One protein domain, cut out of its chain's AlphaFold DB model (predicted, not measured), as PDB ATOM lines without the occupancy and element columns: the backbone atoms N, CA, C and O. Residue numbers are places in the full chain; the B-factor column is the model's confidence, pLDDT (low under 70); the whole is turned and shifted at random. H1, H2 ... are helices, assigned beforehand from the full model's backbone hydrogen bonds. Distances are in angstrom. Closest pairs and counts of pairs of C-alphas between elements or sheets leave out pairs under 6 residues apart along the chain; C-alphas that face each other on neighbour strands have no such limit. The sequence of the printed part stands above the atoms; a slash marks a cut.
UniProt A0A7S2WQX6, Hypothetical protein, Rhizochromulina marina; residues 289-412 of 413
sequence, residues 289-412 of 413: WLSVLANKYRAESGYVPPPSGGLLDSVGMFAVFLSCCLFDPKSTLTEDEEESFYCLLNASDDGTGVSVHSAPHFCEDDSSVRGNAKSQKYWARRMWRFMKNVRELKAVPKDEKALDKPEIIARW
ATOM      1  N   TRP A 289     182.621 214.698 167.893       91.06
ATOM      2  CA  TRP A 289     183.477 215.013 166.746       91.06
ATOM      3  C   TRP A 289     184.974 214.744 166.984       91.06
ATOM      4  O   TRP A 289     185.695 214.306 166.094       91.06
ATOM      5  N   LEU A 290     185.466 214.985 168.199       91.25
ATOM      6  CA  LEU A 290     186.862 214.787 168.581       91.25
ATOM      7  C   LEU A 290     187.160 213.323 168.925       91.25
ATOM      8  O   LEU A 290     188.284 212.880 168.699       91.25
ATOM      9  N   SER A 291     186.194 212.560 169.449       90.56
ATOM     10  CA  SER A 291     186.376 211.123 169.685       90.56
ATOM     11  C   SER A 291     186.341 210.332 168.373       90.56
ATOM     12  O   SER A 291     187.248 209.528 168.156       90.56
ATOM     13  N   VAL A 292     185.399 210.627 167.468       91.94
ATOM     14  CA  VAL A 292     185.327 210.075 166.100       91.94
ATOM     15  C   VAL A 292     186.637 210.332 165.350       91.94
ATOM     16  O   VAL A 292     187.348 209.388 164.997       91.94
ATOM     17  N   LEU A 293     187.045 211.598 165.209       94.06
ATOM     18  CA  LEU A 293     188.261 211.949 164.469       94.06
ATOM     19  C   LEU A 293     189.548 211.404 165.121       94.06
ATOM     20  O   LEU A 293     190.461 210.977 164.413       94.06
ATOM     21  N   ALA A 294     189.638 211.354 166.457       92.31
ATOM     22  CA  ALA A 294     190.786 210.741 167.137       92.31
ATOM     23  C   ALA A 294     190.812 209.205 167.014       92.31
ATOM     24  O   ALA A 294     191.890 208.609 167.085       92.31
ATOM     25  N   ASN A 295     189.659 208.554 166.828       92.06
ATOM     26  CA  ASN A 295     189.582 207.125 166.530       92.06
ATOM     27  C   ASN A 295     190.051 206.840 165.096       92.06
ATOM     28  O   ASN A 295     190.916 205.979 164.930       92.06
ATOM     29  N   LYS A 296     189.593 207.621 164.103       93.31
ATOM     30  CA  LYS A 296     190.093 207.562 162.716       93.31
ATOM     31  C   LYS A 296     191.614 207.731 162.665       93.31
ATOM     32  O   LYS A 296     192.324 206.887 162.121       93.31
ATOM     33  N   TYR A 297     192.134 208.751 163.357       94.25
ATOM     34  CA  TYR A 297     193.576 208.972 163.481       94.25
ATOM     35  C   TYR A 297     194.315 207.759 164.042       94.25
ATOM     36  O   TYR A 297     195.341 207.370 163.491       94.25
ATOM     37  N   ARG A 298     193.821 207.137 165.121       91.94
ATOM     38  CA  ARG A 298     194.458 205.951 165.716       91.94
ATOM     39  C   ARG A 298     194.449 204.743 164.775       91.94
ATOM     40  O   ARG A 298     195.459 204.047 164.714       91.94
ATOM     41  N   ALA A 299     193.373 204.541 164.014       90.75
ATOM     42  CA  ALA A 299     193.280 203.478 163.016       90.75
ATOM     43  C   ALA A 299     194.303 203.655 161.878       90.75
ATOM     44  O   ALA A 299     195.055 202.729 161.581       90.75
ATOM     45  N   GLU A 300     194.388 204.849 161.285       90.56
ATOM     46  CA  GLU A 300     195.225 205.088 160.098       90.56
ATOM     47  C   GLU A 300     196.705 205.376 160.441       90.56
ATOM     48  O   GLU A 300     197.606 205.054 159.668       90.56
ATOM     49  N   SER A 301     197.002 205.928 161.626       87.00
ATOM     50  CA  SER A 301     198.389 206.218 162.053       87.00
ATOM     51  C   SER A 301     199.131 205.006 162.617       87.00
ATOM     52  O   SER A 301     200.357 205.062 162.769       87.00
ATOM     53  N   GLY A 302     198.405 203.956 163.014       85.38
ATOM     54  CA  GLY A 302     198.933 202.898 163.875       85.38
ATOM     55  C   GLY A 302     199.374 203.396 165.261       85.38
ATOM     56  O   GLY A 302     200.193 202.742 165.908       85.38
ATOM     57  N   TYR A 303     198.897 204.563 165.720       82.44
ATOM     58  CA  TYR A 303     199.249 205.109 167.031       82.44
ATOM     59  C   TYR A 303     198.641 204.269 168.159       82.44
ATOM     60  O   TYR A 303     197.469 204.407 168.515       82.44
ATOM     61  N   VAL A 304     199.477 203.425 168.761       81.56
ATOM     62  CA  VAL A 304     199.171 202.768 170.032       81.56
ATOM     63  C   VAL A 304     199.363 203.795 171.158       81.56
ATOM     64  O   VAL A 304     200.484 204.281 171.340       81.56
ATOM     65  N   PRO A 305     198.311 204.151 171.919       76.88
ATOM     66  CA  PRO A 305     198.435 205.113 173.006       76.88
ATOM     67  C   PRO A 305     199.323 204.550 174.131       76.88
ATOM     68  O   PRO A 305     199.249 203.356 174.439       76.88
ATOM     69  N   PRO A 306     200.164 205.377 174.781       75.12
ATOM     70  CA  PRO A 306     201.000 204.930 175.888       75.12
ATOM     71  C   PRO A 306     200.137 204.530 177.097       75.12
ATOM     72  O   PRO A 306     199.047 205.081 177.280       75.12
ATOM     73  N   PRO A 307     200.634 203.657 177.996       69.75
ATOM     74  CA  PRO A 307     199.890 203.199 179.178       69.75
ATOM     75  C   PRO A 307     199.520 204.321 180.166       69.75
ATOM     76  O   PRO A 307     198.713 204.109 181.062       69.75
ATOM     77  N   SER A 308     200.063 205.530 179.989       64.88
ATOM     78  CA  SER A 308     199.652 206.759 180.675       64.88
ATOM     79  C   SER A 308     198.349 207.390 180.144       64.88
ATOM     80  O   SER A 308     197.966 208.458 180.616       64.88
ATOM     81  N   GLY A 309     197.663 206.769 179.175       67.56
ATOM     82  CA  GLY A 309     196.343 207.206 178.695       67.56
ATOM     83  C   GLY A 309     196.365 208.378 177.707       67.56
ATOM     84  O   GLY A 309     195.390 209.121 177.608       67.56
ATOM     85  N   GLY A 310     197.470 208.577 176.980       75.12
ATOM     86  CA  GLY A 310     197.590 209.646 175.983       75.12
ATOM     87  C   GLY A 310     196.658 209.437 174.783       75.12
ATOM     88  O   GLY A 310     196.853 208.505 174.014       75.12
ATOM     89  N   LEU A 311     195.664 210.316 174.603       80.50
ATOM     90  CA  LEU A 311     194.670 210.228 173.517       80.50
ATOM     91  C   LEU A 311     195.285 210.310 172.105       80.50
ATOM     92  O   LEU A 311     194.782 209.684 171.169       80.50
ATOM     93  N   LEU A 312     196.332 211.128 171.981       88.31
ATOM     94  CA  LEU A 312     197.060 211.503 170.769       88.31
ATOM     95  C   LEU A 312     198.545 211.669 171.129       88.31
ATOM     96  O   LEU A 312     198.871 212.058 172.253       88.31
ATOM     97  N   ASP A 313     199.435 211.477 170.158       90.31
ATOM     98  CA  ASP A 313     200.870 211.750 170.280       90.31
ATOM     99  C   ASP A 313     201.189 213.254 170.280       90.31
ATOM    100  O   ASP A 313     202.018 213.721 171.062       90.31
ATOM    101  N   SER A 314     200.533 214.030 169.413       94.19
ATOM    102  CA  SER A 314     200.715 215.478 169.310       94.19
ATOM    103  C   SER A 314     199.529 216.157 168.630       94.19
ATOM    104  O   SER A 314     199.057 215.723 167.579       94.19
ATOM    105  N   VAL A 315     199.126 217.317 169.157       94.94
ATOM    106  CA  VAL A 315     198.139 218.207 168.519       94.94
ATOM    107  C   VAL A 315     198.613 218.647 167.127       94.94
ATOM    108  O   VAL A 315     197.795 218.896 166.247       94.94
ATOM    109  N   GLY A 316     199.930 218.738 166.905       94.69
ATOM    110  CA  GLY A 316     200.509 219.071 165.600       94.69
ATOM    111  C   GLY A 316     200.391 217.937 164.582       94.69
ATOM    112  O   GLY A 316     200.027 218.190 163.439       94.69
ATOM    113  N   MET A 317     200.643 216.693 165.000       93.25
ATOM    114  CA  MET A 317     200.526 215.508 164.138       93.25
ATOM    115  C   MET A 317     199.073 215.272 163.719       93.25
ATOM    116  O   MET A 317     198.782 215.149 162.531       93.25
ATOM    117  N   PHE A 318     198.158 215.322 164.689       95.44
ATOM    118  CA  PHE A 318     196.721 215.204 164.455       95.44
ATOM    119  C   PHE A 318     196.183 216.339 163.562       95.44
ATOM    120  O   PHE A 318     195.387 216.088 162.664       95.44
ATOM    121  N   ALA A 319     196.669 217.576 163.718       95.06
ATOM    122  CA  ALA A 319     196.287 218.680 162.833       95.06
ATOM    123  C   ALA A 319     196.784 218.519 161.384       95.06
ATOM    124  O   ALA A 319     196.093 218.960 160.467       95.06
ATOM    125  N   VAL A 320     197.949 217.892 161.154       93.19
ATOM    126  CA  VAL A 320     198.364 217.521 159.790       93.19
ATOM    127  C   VAL A 320     197.425 216.450 159.248       93.19
ATOM    128  O   VAL A 320     196.820 216.688 158.209       93.19
ATOM    129  N   PHE A 321     197.229 215.344 159.973       94.31
ATOM    130  CA  PHE A 321     196.334 214.249 159.573       94.31
ATOM    131  C   PHE A 321     194.944 214.734 159.134       94.31
ATOM    132  O   PHE A 321     194.514 214.441 158.024       94.31
ATOM    133  N   LEU A 322     194.282 215.552 159.956       94.12
ATOM    134  CA  LEU A 322     192.950 216.076 159.638       94.12
ATOM    135  C   LEU A 322     192.938 216.966 158.386       94.12
ATOM    136  O   LEU A 322     191.955 216.979 157.650       94.12
ATOM    137  N   SER A 323     194.035 217.672 158.097       92.00
ATOM    138  CA  SER A 323     194.176 218.394 156.828       92.00
ATOM    139  C   SER A 323     194.408 217.465 155.633       92.00
ATOM    140  O   SER A 323     194.103 217.850 154.512       92.00
ATOM    141  N   CYS A 324     194.931 216.255 155.840       90.12
ATOM    142  CA  CYS A 324     195.105 215.268 154.778       90.12
ATOM    143  C   CYS A 324     193.759 214.655 154.388       90.12
ATOM    144  O   CYS A 324     193.397 214.727 153.219       90.12
ATOM    145  N   CYS A 325     192.971 214.175 155.357       90.75
ATOM    146  CA  CYS A 325     191.630 213.629 155.103       90.75
ATOM    147  C   CYS A 325     190.719 214.631 154.368       90.75
ATOM    148  O   CYS A 325     189.956 214.246 153.492       90.75
ATOM    149  N   LEU A 326     190.839 215.930 154.680       86.81
ATOM    150  CA  LEU A 326     190.051 216.994 154.046       86.81
ATOM    151  C   LEU A 326     190.420 217.260 152.566       86.81
ATOM    152  O   LEU A 326     189.637 217.881 151.849       86.81
ATOM    153  N   PHE A 327     191.603 216.834 152.100       83.06
ATOM    154  CA  PHE A 327     192.100 217.116 150.740       83.06
ATOM    155  C   PHE A 327     192.495 215.887 149.910       83.06
ATOM    156  O   PHE A 327     192.721 216.045 148.705       83.06
ATOM    157  N   ASP A 328     192.567 214.692 150.498       83.06
ATOM    158  CA  ASP A 328     192.780 213.443 149.767       83.06
ATOM    159  C   ASP A 328     191.498 213.031 149.010       83.06
ATOM    160  O   ASP A 328     190.485 212.725 149.640       83.06
ATOM    161  N   PRO A 329     191.508 212.977 147.662       75.94
ATOM    162  CA  PRO A 329     190.355 212.539 146.876       75.94
ATOM    163  C   PRO A 329     190.021 211.043 147.028       75.94
ATOM    164  O   PRO A 329     189.024 210.602 146.461       75.94
ATOM    165  N   LYS A 330     190.837 210.256 147.743       81.12
ATOM    166  CA  LYS A 330     190.561 208.851 148.081       81.12
ATOM    167  C   LYS A 330     190.018 208.666 149.502       81.12
ATOM    168  O   LYS A 330     189.676 207.537 149.850       81.12
ATOM    169  N   SER A 331     189.944 209.723 150.317       80.75
ATOM    170  CA  SER A 331     189.505 209.602 151.706       80.75
ATOM    171  C   SER A 331     188.008 209.305 151.752       80.75
ATOM    172  O   SER A 331     187.173 210.182 151.549       80.75
ATOM    173  N   THR A 332     187.664 208.044 152.009       84.62
ATOM    174  CA  THR A 332     186.294 207.650 152.331       84.62
ATOM    175  C   THR A 332     186.017 208.063 153.772       84.62
ATOM    176  O   THR A 332     186.400 207.361 154.715       84.62
ATOM    177  N   LEU A 333     185.405 209.234 153.934       88.81
ATOM    178  CA  LEU A 333     184.825 209.660 155.202       88.81
ATOM    179  C   LEU A 333     183.483 208.946 155.416       88.81
ATOM    180  O   LEU A 333     182.770 208.650 154.454       88.81
ATOM    181  N   THR A 334     183.143 208.645 156.666       92.19
ATOM    182  CA  THR A 334     181.764 208.289 157.038       92.19
ATOM    183  C   THR A 334     180.929 209.549 157.273       92.19
ATOM    184  O   THR A 334     181.474 210.627 157.493       92.19
ATOM    185  N   GLU A 335     179.602 209.416 157.283       85.69
ATOM    186  CA  GLU A 335     178.673 210.518 157.587       85.69
ATOM    187  C   GLU A 335     178.990 211.174 158.952       85.69
ATOM    188  O   GLU A 335     179.132 212.395 159.033       85.69
ATOM    189  N   ASP A 336     179.259 210.360 159.985       85.50
ATOM    190  CA  ASP A 336     179.738 210.818 161.301       85.50
ATOM    191  C   ASP A 336     181.050 211.621 161.213       85.50
ATOM    192  O   ASP A 336     181.246 212.603 161.933       85.50
ATOM    193  N   GLU A 337     181.995 211.191 160.370       91.62
ATOM    194  CA  GLU A 337     183.288 211.855 160.194       91.62
ATOM    195  C   GLU A 337     183.141 213.175 159.430       91.62
ATOM    196  O   GLU A 337     183.781 214.159 159.806       91.62
ATOM    197  N   GLU A 338     182.279 213.236 158.412       87.31
ATOM    198  CA  GLU A 338     181.952 214.476 157.704       87.31
ATOM    199  C   GLU A 338     181.285 215.494 158.637       87.31
ATOM    200  O   GLU A 338     181.761 216.629 158.725       87.31
ATOM    201  N   GLU A 339     180.261 215.102 159.410       81.69
ATOM    202  CA  GLU A 339     179.659 215.978 160.428       81.69
ATOM    203  C   GLU A 339     180.717 216.447 161.439       81.69
ATOM    204  O   GLU A 339     180.812 217.637 161.755       81.69
ATOM    205  N   SER A 340     181.599 215.540 161.875       89.81
ATOM    206  CA  SER A 340     182.711 215.867 162.771       89.81
ATOM    207  C   SER A 340     183.667 216.909 162.176       89.81
ATOM    208  O   SER A 340     184.120 217.815 162.888       89.81
ATOM    209  N   PHE A 341     183.952 216.827 160.872       88.44
ATOM    210  CA  PHE A 341     184.718 217.840 160.148       88.44
ATOM    211  C   PHE A 341     183.962 219.167 160.050       88.44
ATOM    212  O   PHE A 341     184.560 220.205 160.340       88.44
ATOM    213  N   TYR A 342     182.662 219.178 159.738       82.50
ATOM    214  CA  TYR A 342     181.865 220.411 159.746       82.50
ATOM    215  C   TYR A 342     181.837 221.063 161.138       82.50
ATOM    216  O   TYR A 342     182.015 222.281 161.239       82.50
ATOM    217  N   CYS A 343     181.699 220.293 162.222       82.44
ATOM    218  CA  CYS A 343     181.800 220.802 163.593       82.44
ATOM    219  C   CYS A 343     183.167 221.443 163.879       82.44
ATOM    220  O   CYS A 343     183.228 222.560 164.399       82.44
ATOM    221  N   LEU A 344     184.264 220.768 163.516       87.56
ATOM    222  CA  LEU A 344     185.631 221.274 163.680       87.56
ATOM    223  C   LEU A 344     185.879 222.555 162.866       87.56
ATOM    224  O   LEU A 344     186.463 223.510 163.379       87.56
ATOM    225  N   LEU A 345     185.435 222.589 161.608       83.75
ATOM    226  CA  LEU A 345     185.620 223.727 160.709       83.75
ATOM    227  C   LEU A 345     184.855 224.957 161.214       83.75
ATOM    228  O   LEU A 345     185.472 226.015 161.353       83.75
ATOM    229  N   ASN A 346     183.580 224.797 161.592       78.25
ATOM    230  CA  ASN A 346     182.770 225.847 162.227       78.25
ATOM    231  C   ASN A 346     183.408 226.367 163.522       78.25
ATOM    232  O   ASN A 346     183.549 227.574 163.706       78.25
ATOM    233  N   ALA A 347     183.854 225.468 164.405       77.38
ATOM    234  CA  ALA A 347     184.507 225.850 165.656       77.38
ATOM    235  C   ALA A 347     185.875 226.538 165.448       77.38
ATOM    236  O   ALA A 347     186.365 227.209 166.355       77.38
ATOM    237  N   SER A 348     186.473 226.401 164.257       76.19
ATOM    238  CA  SER A 348     187.725 227.053 163.861       76.19
ATOM    239  C   SER A 348     187.557 228.422 163.184       76.19
ATOM    240  O   SER A 348     188.557 228.972 162.709       76.19
ATOM    241  N   ASP A 349     186.344 228.993 163.079       74.25
ATOM    242  CA  ASP A 349     186.200 230.392 162.647       74.25
ATOM    243  C   ASP A 349     186.371 231.391 163.790       74.25
ATOM    244  O   ASP A 349     185.417 231.819 164.433       74.25
ATOM    245  N   ASP A 350     187.629 231.814 163.969       56.75
ATOM    246  CA  ASP A 350     188.100 232.902 164.842       56.75
ATOM    247  C   ASP A 350     187.546 234.299 164.432       56.75
ATOM    248  O   ASP A 350     188.222 235.320 164.571       56.75
ATOM    249  N   GLY A 351     186.332 234.370 163.874       49.22
ATOM    250  CA  GLY A 351     185.706 235.588 163.365       49.22
ATOM    251  C   GLY A 351     186.326 236.118 162.069       49.22
ATOM    252  O   GLY A 351     186.263 237.320 161.822       49.22
ATOM    253  N   THR A 352     186.932 235.259 161.235       50.03
ATOM    254  CA  THR A 352     187.584 235.707 159.986       50.03
ATOM    255  C   THR A 352     186.604 236.047 158.859       50.03
ATOM    256  O   THR A 352     187.032 236.503 157.802       50.03
ATOM    257  N   GLY A 353     185.296 235.868 159.077       46.34
ATOM    258  CA  GLY A 353     184.240 236.243 158.129       46.34
ATOM    259  C   GLY A 353     184.090 235.269 156.958       46.34
ATOM    260  O   GLY A 353     183.261 235.491 156.077       46.34
ATOM    261  N   VAL A 354     184.857 234.176 156.959       48.88
ATOM    262  CA  VAL A 354     184.741 233.082 155.994       48.88
ATOM    263  C   VAL A 354     183.629 232.154 156.478       48.88
ATOM    264  O   VAL A 354     183.886 231.101 157.056       48.88
ATOM    265  N   SER A 355     182.383 232.602 156.279       45.56
ATOM    266  CA  SER A 355     181.159 231.834 156.549       45.56
ATOM    267  C   SER A 355     181.319 230.389 156.086       45.56
ATOM    268  O   SER A 355     181.698 230.172 154.941       45.56
ATOM    269  N   VAL A 356     180.987 229.397 156.916       48.62
ATOM    270  CA  VAL A 356     181.065 227.977 156.515       48.62
ATOM    271  C   VAL A 356     179.938 227.592 155.544       48.62
ATOM    272  O   VAL A 356     180.097 226.652 154.779       48.62
ATOM    273  N   HIS A 357     178.876 228.398 155.426       44.34
ATOM    274  CA  HIS A 357     177.943 228.341 154.282       44.34
ATOM    275  C   HIS A 357     178.506 229.016 153.009       44.34
ATOM    276  O   HIS A 357     177.806 229.192 152.014       44.34
ATOM    277  N   SER A 358     179.762 229.459 153.054       42.88
ATOM    278  CA  SER A 358     180.568 229.936 151.925       42.88
ATOM    279  C   SER A 358     181.986 229.338 151.922       42.88
ATOM    280  O   SER A 358     182.769 229.633 151.020       42.88
ATOM    281  N   ALA A 359     182.302 228.436 152.863       43.47
ATOM    282  CA  ALA A 359     183.128 227.294 152.521       43.47
ATOM    283  C   ALA A 359     182.356 226.565 151.413       43.47
ATOM    284  O   ALA A 359     181.131 226.436 151.510       43.47
ATOM    285  N   PRO A 360     183.018 226.203 150.310       38.34
ATOM    286  CA  PRO A 360     182.297 225.714 149.154       38.34
ATOM    287  C   PRO A 360     181.584 224.407 149.529       38.34
ATOM    288  O   PRO A 360     182.170 223.548 150.192       38.34
ATOM    289  N   HIS A 361     180.351 224.213 149.033       43.47
ATOM    290  CA  HIS A 361     179.924 222.860 148.645       43.47
ATOM    291  C   HIS A 361     181.114 222.213 147.930       43.47
ATOM    292  O   HIS A 361     181.764 222.911 147.163       43.47
ATOM    293  N   PHE A 362     181.418 220.932 148.141       47.41
ATOM    294  CA  PHE A 362     182.709 220.333 147.745       47.41
ATOM    295  C   PHE A 362     183.044 220.302 146.224       47.41
ATOM    296  O   PHE A 362     184.025 219.655 145.846       47.41
ATOM    297  N   CYS A 363     182.264 221.027 145.400       39.03
ATOM    298  CA  CYS A 363     182.597 221.657 144.114       39.03
ATOM    299  C   CYS A 363     183.631 220.873 143.324       39.03
ATOM    300  O   CYS A 363     184.829 221.162 143.334       39.03
ATOM    301  N   GLU A 364     183.102 219.868 142.641       45.75
ATOM    302  CA  GLU A 364     183.831 218.792 141.984       45.75
ATOM    303  C   GLU A 364     184.817 219.304 140.911       45.75
ATOM    304  O   GLU A 364     185.805 218.632 140.622       45.75
ATOM    305  N   ASP A 365     184.614 220.529 140.408       44.91
ATOM    306  CA  ASP A 365     185.474 221.204 139.428       44.91
ATOM    307  C   ASP A 365     186.817 221.741 139.968       44.91
ATOM    308  O   ASP A 365     187.786 221.770 139.201       44.91
ATOM    309  N   ASP A 366     186.950 222.155 141.245       46.31
ATOM    310  CA  ASP A 366     188.198 222.798 141.734       46.31
ATOM    311  C   ASP A 366     189.303 221.795 142.128       46.31
ATOM    312  O   ASP A 366     189.930 221.808 143.196       46.31
ATOM    313  N   SER A 367     189.578 220.924 141.163       54.12
ATOM    314  CA  SER A 367     190.735 220.042 141.051       54.12
ATOM    315  C   SER A 367     192.093 220.755 141.181       54.12
ATOM    316  O   SER A 367     193.102 220.080 141.375       54.12
ATOM    317  N   SER A 368     192.150 222.095 141.135       53.47
ATOM    318  CA  SER A 368     193.385 222.868 141.336       53.47
ATOM    319  C   SER A 368     193.809 222.985 142.810       53.47
ATOM    320  O   SER A 368     194.982 223.244 143.110       53.47
ATOM    321  N   VAL A 369     192.869 222.783 143.743       55.09
ATOM    322  CA  VAL A 369     193.106 222.907 145.191       55.09
ATOM    323  C   VAL A 369     193.457 221.559 145.830       55.09
ATOM    324  O   VAL A 369     194.318 221.519 146.718       55.09
ATOM    325  N   ARG A 370     192.844 220.454 145.381       55.47
ATOM    326  CA  ARG A 370     193.147 219.099 145.883       55.47
ATOM    327  C   ARG A 370     194.595 218.721 145.525       55.47
ATOM    328  O   ARG A 370     195.035 218.895 144.395       55.47
ATOM    329  N   GLY A 371     195.366 218.259 146.511       60.03
ATOM    330  CA  GLY A 371     196.805 217.975 146.364       60.03
ATOM    331  C   GLY A 371     197.751 219.187 146.453       60.03
ATOM    332  O   GLY A 371     198.970 219.010 146.454       60.03
ATOM    333  N   ASN A 372     197.252 220.423 146.588       74.06
ATOM    334  CA  ASN A 372     198.119 221.588 146.783       74.06
ATOM    335  C   ASN A 372     198.627 221.663 148.236       74.06
ATOM    336  O   ASN A 372     197.931 222.137 149.138       74.06
ATOM    337  N   ALA A 373     199.884 221.267 148.455       76.44
ATOM    338  CA  ALA A 373     200.531 221.252 149.774       76.44
ATOM    339  C   ALA A 373     200.505 222.610 150.521       76.44
ATOM    340  O   ALA A 373     200.625 222.643 151.748       76.44
ATOM    341  N   LYS A 374     200.318 223.746 149.826       79.31
ATOM    342  CA  LYS A 374     200.120 225.057 150.476       79.31
ATOM    343  C   LYS A 374     198.755 225.148 151.170       79.31
ATOM    344  O   LYS A 374     198.687 225.669 152.282       79.31
ATOM    345  N   SER A 375     197.702 224.626 150.541       80.44
ATOM    346  CA  SER A 375     196.328 224.604 151.062       80.44
ATOM    347  C   SER A 375     196.221 223.692 152.283       80.44
ATOM    348  O   SER A 375     195.775 224.123 153.345       80.44
ATOM    349  N   GLN A 376     196.746 222.470 152.168       84.12
ATOM    350  CA  GLN A 376     196.855 221.495 153.257       84.12
ATOM    351  C   GLN A 376     197.591 222.092 154.472       84.12
ATOM    352  O   GLN A 376     197.061 222.126 155.581       84.12
ATOM    353  N   LYS A 377     198.771 222.694 154.256       86.38
ATOM    354  CA  LYS A 377     199.563 223.340 155.315       86.38
ATOM    355  C   LYS A 377     198.885 224.565 155.944       86.38
ATOM    356  O   LYS A 377     199.090 224.830 157.132       86.38
ATOM    357  N   TYR A 378     198.081 225.313 155.186       88.50
ATOM    358  CA  TYR A 378     197.240 226.384 155.727       88.50
ATOM    359  C   TYR A 378     196.172 225.822 156.680       88.50
ATOM    360  O   TYR A 378     196.065 226.290 157.816       88.50
ATOM    361  N   TRP A 379     195.452 224.775 156.267       87.25
ATOM    362  CA  TRP A 379     194.406 224.154 157.081       87.25
ATOM    363  C   TRP A 379     194.954 223.434 158.316       87.25
ATOM    364  O   TRP A 379     194.437 223.672 159.407       87.25
ATOM    365  N   ALA A 380     196.064 222.698 158.206       90.88
ATOM    366  CA  ALA A 380     196.755 222.114 159.361       90.88
ATOM    367  C   ALA A 380     197.116 223.184 160.408       90.88
ATOM    368  O   ALA A 380     196.866 223.024 161.604       90.88
ATOM    369  N   ARG A 381     197.646 224.333 159.964       92.19
ATOM    370  CA  ARG A 381     197.961 225.471 160.845       92.19
ATOM    371  C   ARG A 381     196.713 226.105 161.471       92.19
ATOM    372  O   ARG A 381     196.807 226.587 162.599       92.19
ATOM    373  N   ARG A 382     195.559 226.098 160.796       89.44
ATOM    374  CA  ARG A 382     194.281 226.590 161.345       89.44
ATOM    375  C   ARG A 382     193.698 225.617 162.377       89.44
ATOM    376  O   ARG A 382     193.472 226.016 163.517       89.44
ATOM    377  N   MET A 383     193.585 224.334 162.030       93.19
ATOM    378  CA  MET A 383     193.145 223.262 162.933       93.19
ATOM    379  C   MET A 383     194.016 223.191 164.197       93.19
ATOM    380  O   MET A 383     193.489 223.121 165.305       93.19
ATOM    381  N   TRP A 384     195.342 223.312 164.073       94.38
ATOM    382  CA  TRP A 384     196.249 223.351 165.225       94.38
ATOM    383  C   TRP A 384     196.016 224.560 166.148       94.38
ATOM    384  O   TRP A 384     196.047 224.416 167.373       94.38
ATOM    385  N   ARG A 385     195.763 225.758 165.593       91.31
ATOM    386  CA  ARG A 385     195.490 226.974 166.388       91.31
ATOM    387  C   ARG A 385     194.221 226.854 167.222       91.31
ATOM    388  O   ARG A 385     194.222 227.337 168.350       91.31
ATOM    389  N   PHE A 386     193.199 226.193 166.686       91.00
ATOM    390  CA  PHE A 386     191.993 225.836 167.423       91.00
ATOM    391  C   PHE A 386     192.297 224.756 168.476       91.00
ATOM    392  O   PHE A 386     192.161 224.989 169.680       91.00
ATOM    393  N   MET A 387     192.807 223.595 168.052       93.25
ATOM    394  CA  MET A 387     192.980 222.426 168.920       93.25
ATOM    395  C   MET A 387     193.946 222.646 170.092       93.25
ATOM    396  O   MET A 387     193.727 222.099 171.171       93.25
ATOM    397  N   LYS A 388     194.968 223.501 169.960       92.25
ATOM    398  CA  LYS A 388     195.870 223.824 171.084       92.25
ATOM    399  C   LYS A 388     195.177 224.561 172.244       92.25
ATOM    400  O   LYS A 388     195.762 224.625 173.331       92.25
ATOM    401  N   ASN A 389     193.983 225.117 172.018       88.50
ATOM    402  CA  ASN A 389     193.168 225.820 173.013       88.50
ATOM    403  C   ASN A 389     192.050 224.935 173.603       88.50
ATOM    404  O   ASN A 389     191.535 225.258 174.676       88.50
ATOM    405  N   VAL A 390     191.700 223.820 172.947       89.19
ATOM    406  CA  VAL A 390     190.690 222.853 173.411       89.19
ATOM    407  C   VAL A 390     191.081 222.311 174.792       89.19
ATOM    408  O   VAL A 390     192.228 221.916 175.023       89.19
ATOM    409  N   ARG A 391     190.138 222.323 175.747       85.81
ATOM    410  CA  ARG A 391     190.395 221.987 177.162       85.81
ATOM    411  C   ARG A 391     190.838 220.534 177.312       85.81
ATOM    412  O   ARG A 391     191.729 220.243 178.105       85.81
ATOM    413  N   GLU A 392     190.216 219.664 176.541       87.25
ATOM    414  CA  GLU A 392     190.354 218.214 176.544       87.25
ATOM    415  C   GLU A 392     191.728 217.790 175.988       87.25
ATOM    416  O   GLU A 392     192.282 216.775 176.397       87.25
ATOM    417  N   LEU A 393     192.343 218.630 175.143       89.44
ATOM    418  CA  LEU A 393     193.676 218.421 174.568       89.44
ATOM    419  C   LEU A 393     194.804 219.106 175.365       89.44
ATOM    420  O   LEU A 393     195.949 219.138 174.918       89.44
ATOM    421  N   LYS A 394     194.531 219.650 176.564       88.00
ATOM    422  CA  LYS A 394     195.546 220.354 177.381       88.00
ATOM    423  C   LYS A 394     196.745 219.490 177.782       88.00
ATOM    424  O   LYS A 394     197.829 220.045 177.934       88.00
ATOM    425  N   ALA A 395     196.547 218.182 177.951       86.88
ATOM    426  CA  ALA A 395     197.598 217.220 178.292       86.88
ATOM    427  C   ALA A 395     198.370 216.684 177.068       86.88
ATOM    428  O   ALA A 395     199.400 216.036 177.236       86.88
ATOM    429  N   VAL A 396     197.898 216.945 175.843       90.00
ATOM    430  CA  VAL A 396     198.530 216.450 174.611       90.00
ATOM    431  C   VAL A 396     199.707 217.360 174.219       90.00
ATOM    432  O   VAL A 396     199.560 218.589 174.250       90.00
ATOM    433  N   PRO A 397     200.868 216.807 173.813       92.62
ATOM    434  CA  PRO A 397     201.999 217.587 173.314       92.62
ATOM    435  C   PRO A 397     201.624 218.536 172.169       92.62
ATOM    436  O   PRO A 397     200.889 218.190 171.245       92.62
ATOM    437  N   LYS A 398     202.160 219.759 172.209       94.38
ATOM    438  CA  LYS A 398     201.818 220.844 171.275       94.38
ATOM    439  C   LYS A 398     202.949 221.108 170.272       94.38
ATOM    440  O   LYS A 398     203.389 222.247 170.147       94.38
ATOM    441  N   ASP A 399     203.442 220.070 169.582       92.50
ATOM    442  CA  ASP A 399     204.546 220.222 168.612       92.50
ATOM    443  C   ASP A 399     204.094 220.965 167.343       92.50
ATOM    444  O   ASP A 399     203.738 220.350 166.340       92.50
ATOM    445  N   GLU A 400     204.134 222.300 167.372       93.81
ATOM    446  CA  GLU A 400     203.884 223.151 166.197       93.81
ATOM    447  C   GLU A 400     204.850 222.828 165.043       93.81
ATOM    448  O   GLU A 400     204.479 222.950 163.876       93.81
ATOM    449  N   LYS A 401     206.062 222.322 165.336       92.88
ATOM    450  CA  LYS A 401     207.050 221.968 164.305       92.88
ATOM    451  C   LYS A 401     206.587 220.801 163.437       92.88
ATOM    452  O   LYS A 401     207.102 220.647 162.334       92.88
ATOM    453  N   ALA A 402     205.625 219.987 163.883       89.31
ATOM    454  CA  ALA A 402     205.022 218.939 163.058       89.31
ATOM    455  C   ALA A 402     204.408 219.499 161.758       89.31
ATOM    456  O   ALA A 402     204.487 218.854 160.719       89.31
ATOM    457  N   LEU A 403     203.903 220.739 161.793       89.62
ATOM    458  CA  LEU A 403     203.288 221.444 160.660       89.62
ATOM    459  C   LEU A 403     204.305 221.885 159.587       89.62
ATOM    460  O   LEU A 403     203.919 222.416 158.543       89.62
ATOM    461  N   ASP A 404     205.605 221.725 159.855       90.50
ATOM    462  CA  ASP A 404     206.697 222.184 158.996       90.50
ATOM    463  C   ASP A 404     207.613 221.062 158.472       90.50
ATOM    464  O   ASP A 404     208.396 221.330 157.560       90.50
ATOM    465  N   LYS A 405     207.496 219.814 158.956       87.75
ATOM    466  CA  LYS A 405     208.302 218.674 158.467       87.75
ATOM    467  C   LYS A 405     207.617 218.047 157.234       87.75
ATOM    468  O   LYS A 405     206.511 217.524 157.380       87.75
ATOM    469  N   PRO A 406     208.240 218.044 156.037       83.44
ATOM    470  CA  PRO A 406     207.611 217.498 154.830       83.44
ATOM    471  C   PRO A 406     207.369 215.986 154.927       83.44
ATOM    472  O   PRO A 406     206.387 215.499 154.387       83.44
ATOM    473  N   GLU A 407     208.205 215.264 155.676       87.06
ATOM    474  CA  GLU A 407     208.077 213.826 155.953       87.06
ATOM    475  C   GLU A 407     206.757 213.453 156.646       87.06
ATOM    476  O   GLU A 407     206.198 212.398 156.366       87.06
ATOM    477  N   ILE A 408     206.232 214.314 157.529       82.62
ATOM    478  CA  ILE A 408     204.938 214.067 158.187       82.62
ATOM    479  C   ILE A 408     203.813 214.219 157.166       82.62
ATOM    480  O   ILE A 408     202.920 213.384 157.121       82.62
ATOM    481  N   ILE A 409     203.866 215.258 156.330       78.56
ATOM    482  CA  ILE A 409     202.860 215.503 155.289       78.56
ATOM    483  C   ILE A 409     202.877 214.355 154.264       78.56
ATOM    484  O   ILE A 409     201.837 213.774 153.983       78.56
ATOM    485  N   ALA A 410     204.061 213.962 153.788       80.94
ATOM    486  CA  ALA A 410     204.251 212.888 152.812       80.94
ATOM    487  C   ALA A 410     203.997 211.467 153.356       80.94
ATOM    488  O   ALA A 410     203.918 210.528 152.573       80.94
ATOM    489  N   ARG A 411     203.860 211.287 154.678       82.81
ATOM    490  CA  ARG A 411     203.372 210.032 155.282       82.81
ATOM    491  C   ARG A 411     201.850 209.862 155.124       82.81
ATOM    492  O   ARG A 411     201.344 208.757 155.295       82.81
ATOM    493  N   TRP A 412     201.141 210.949 154.833       79.19
ATOM    494  CA  TRP A 412     199.682 211.045 154.812       79.19
ATOM    495  C   TRP A 412     199.143 211.482 153.431       79.19
ATOM    496  O   TRP A 412     198.115 212.154 153.358       79.19
TER     497      TRP A 412
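What this domain is: This is residues 289 to 412 of the 413 residues of the protein "Hypothetical protein" of Rhizochromulina marina (UniProt A0A7S2WQX6). Helix H2 sits in the middle of a cluster of crossed helices, with H1, H4 and the short H5 and H6 packed round it, and H3 packed on H1. Two long loops reach toward opposite ends of the longest axis, and of the loop between H3 and H4 residues 360 to 366 stick out free. The printed part has 124 residues with six named helices, H1 to H6 in chain order, no named strand, and class all helix. It is compact, with a radius of gyration of the C-alphas of 14.2 A, yet elongated, spanning 46 by 30 by 28 A.

Where its parts are: Find C-alpha 289 at (183.477, 215.013, 166.746); from there H1 runs 17.9 A to residue 301. Next come H2, residues 315 to 325, 15.6 A, and H3, residues 335 to 347, 18.3 A. H4, residues 373 to 387, is the longest at 20.6 A and starts at (200.531, 221.252, 149.774). H5 is residues 400 to 404, and H6, residues 406 to 410, ends at C-alpha 410, (204.251, 212.888, 152.812).

How they stand to each other: Start at the hub, H2. It touches H4 at a steep tilt of 47 degrees, opposite ways; their closest C-alphas, Val 320 and Ala 380, are 4.9 A apart. H1 touches H2 with residues 293 to 297 alone, about perpendicular at 84 degrees, closest at C-alphas 297 and 318, 7.0 A. H2 also touches H5, closest at C-alphas 316 and 402, 5.2 A, and H6, closest at C-alphas 320 and 409, 6.7 A. With residues 289 to 293 alone, H1 touches H3 at a steep tilt of 64 degrees, closest at C-alphas 289 and 340, 4.1 A. H1 and H4 are apart. In H1, H2, H3, H4 and H6 every O i to N i+4 pair is within hydrogen-bond range; in H5 0 of 1 is, beside 2 of 2 O i to N i+3 pairs.

The domain as a whole: The C-alphas farthest apart, Pro 307 and Asp 365, are 46.0 A apart. The printed part has no cut. The links H1 to H2, H3 to H4 and H4 to H5 are long. Look for pLDDT under 70 at residues 307 to 309 and 350 to 371.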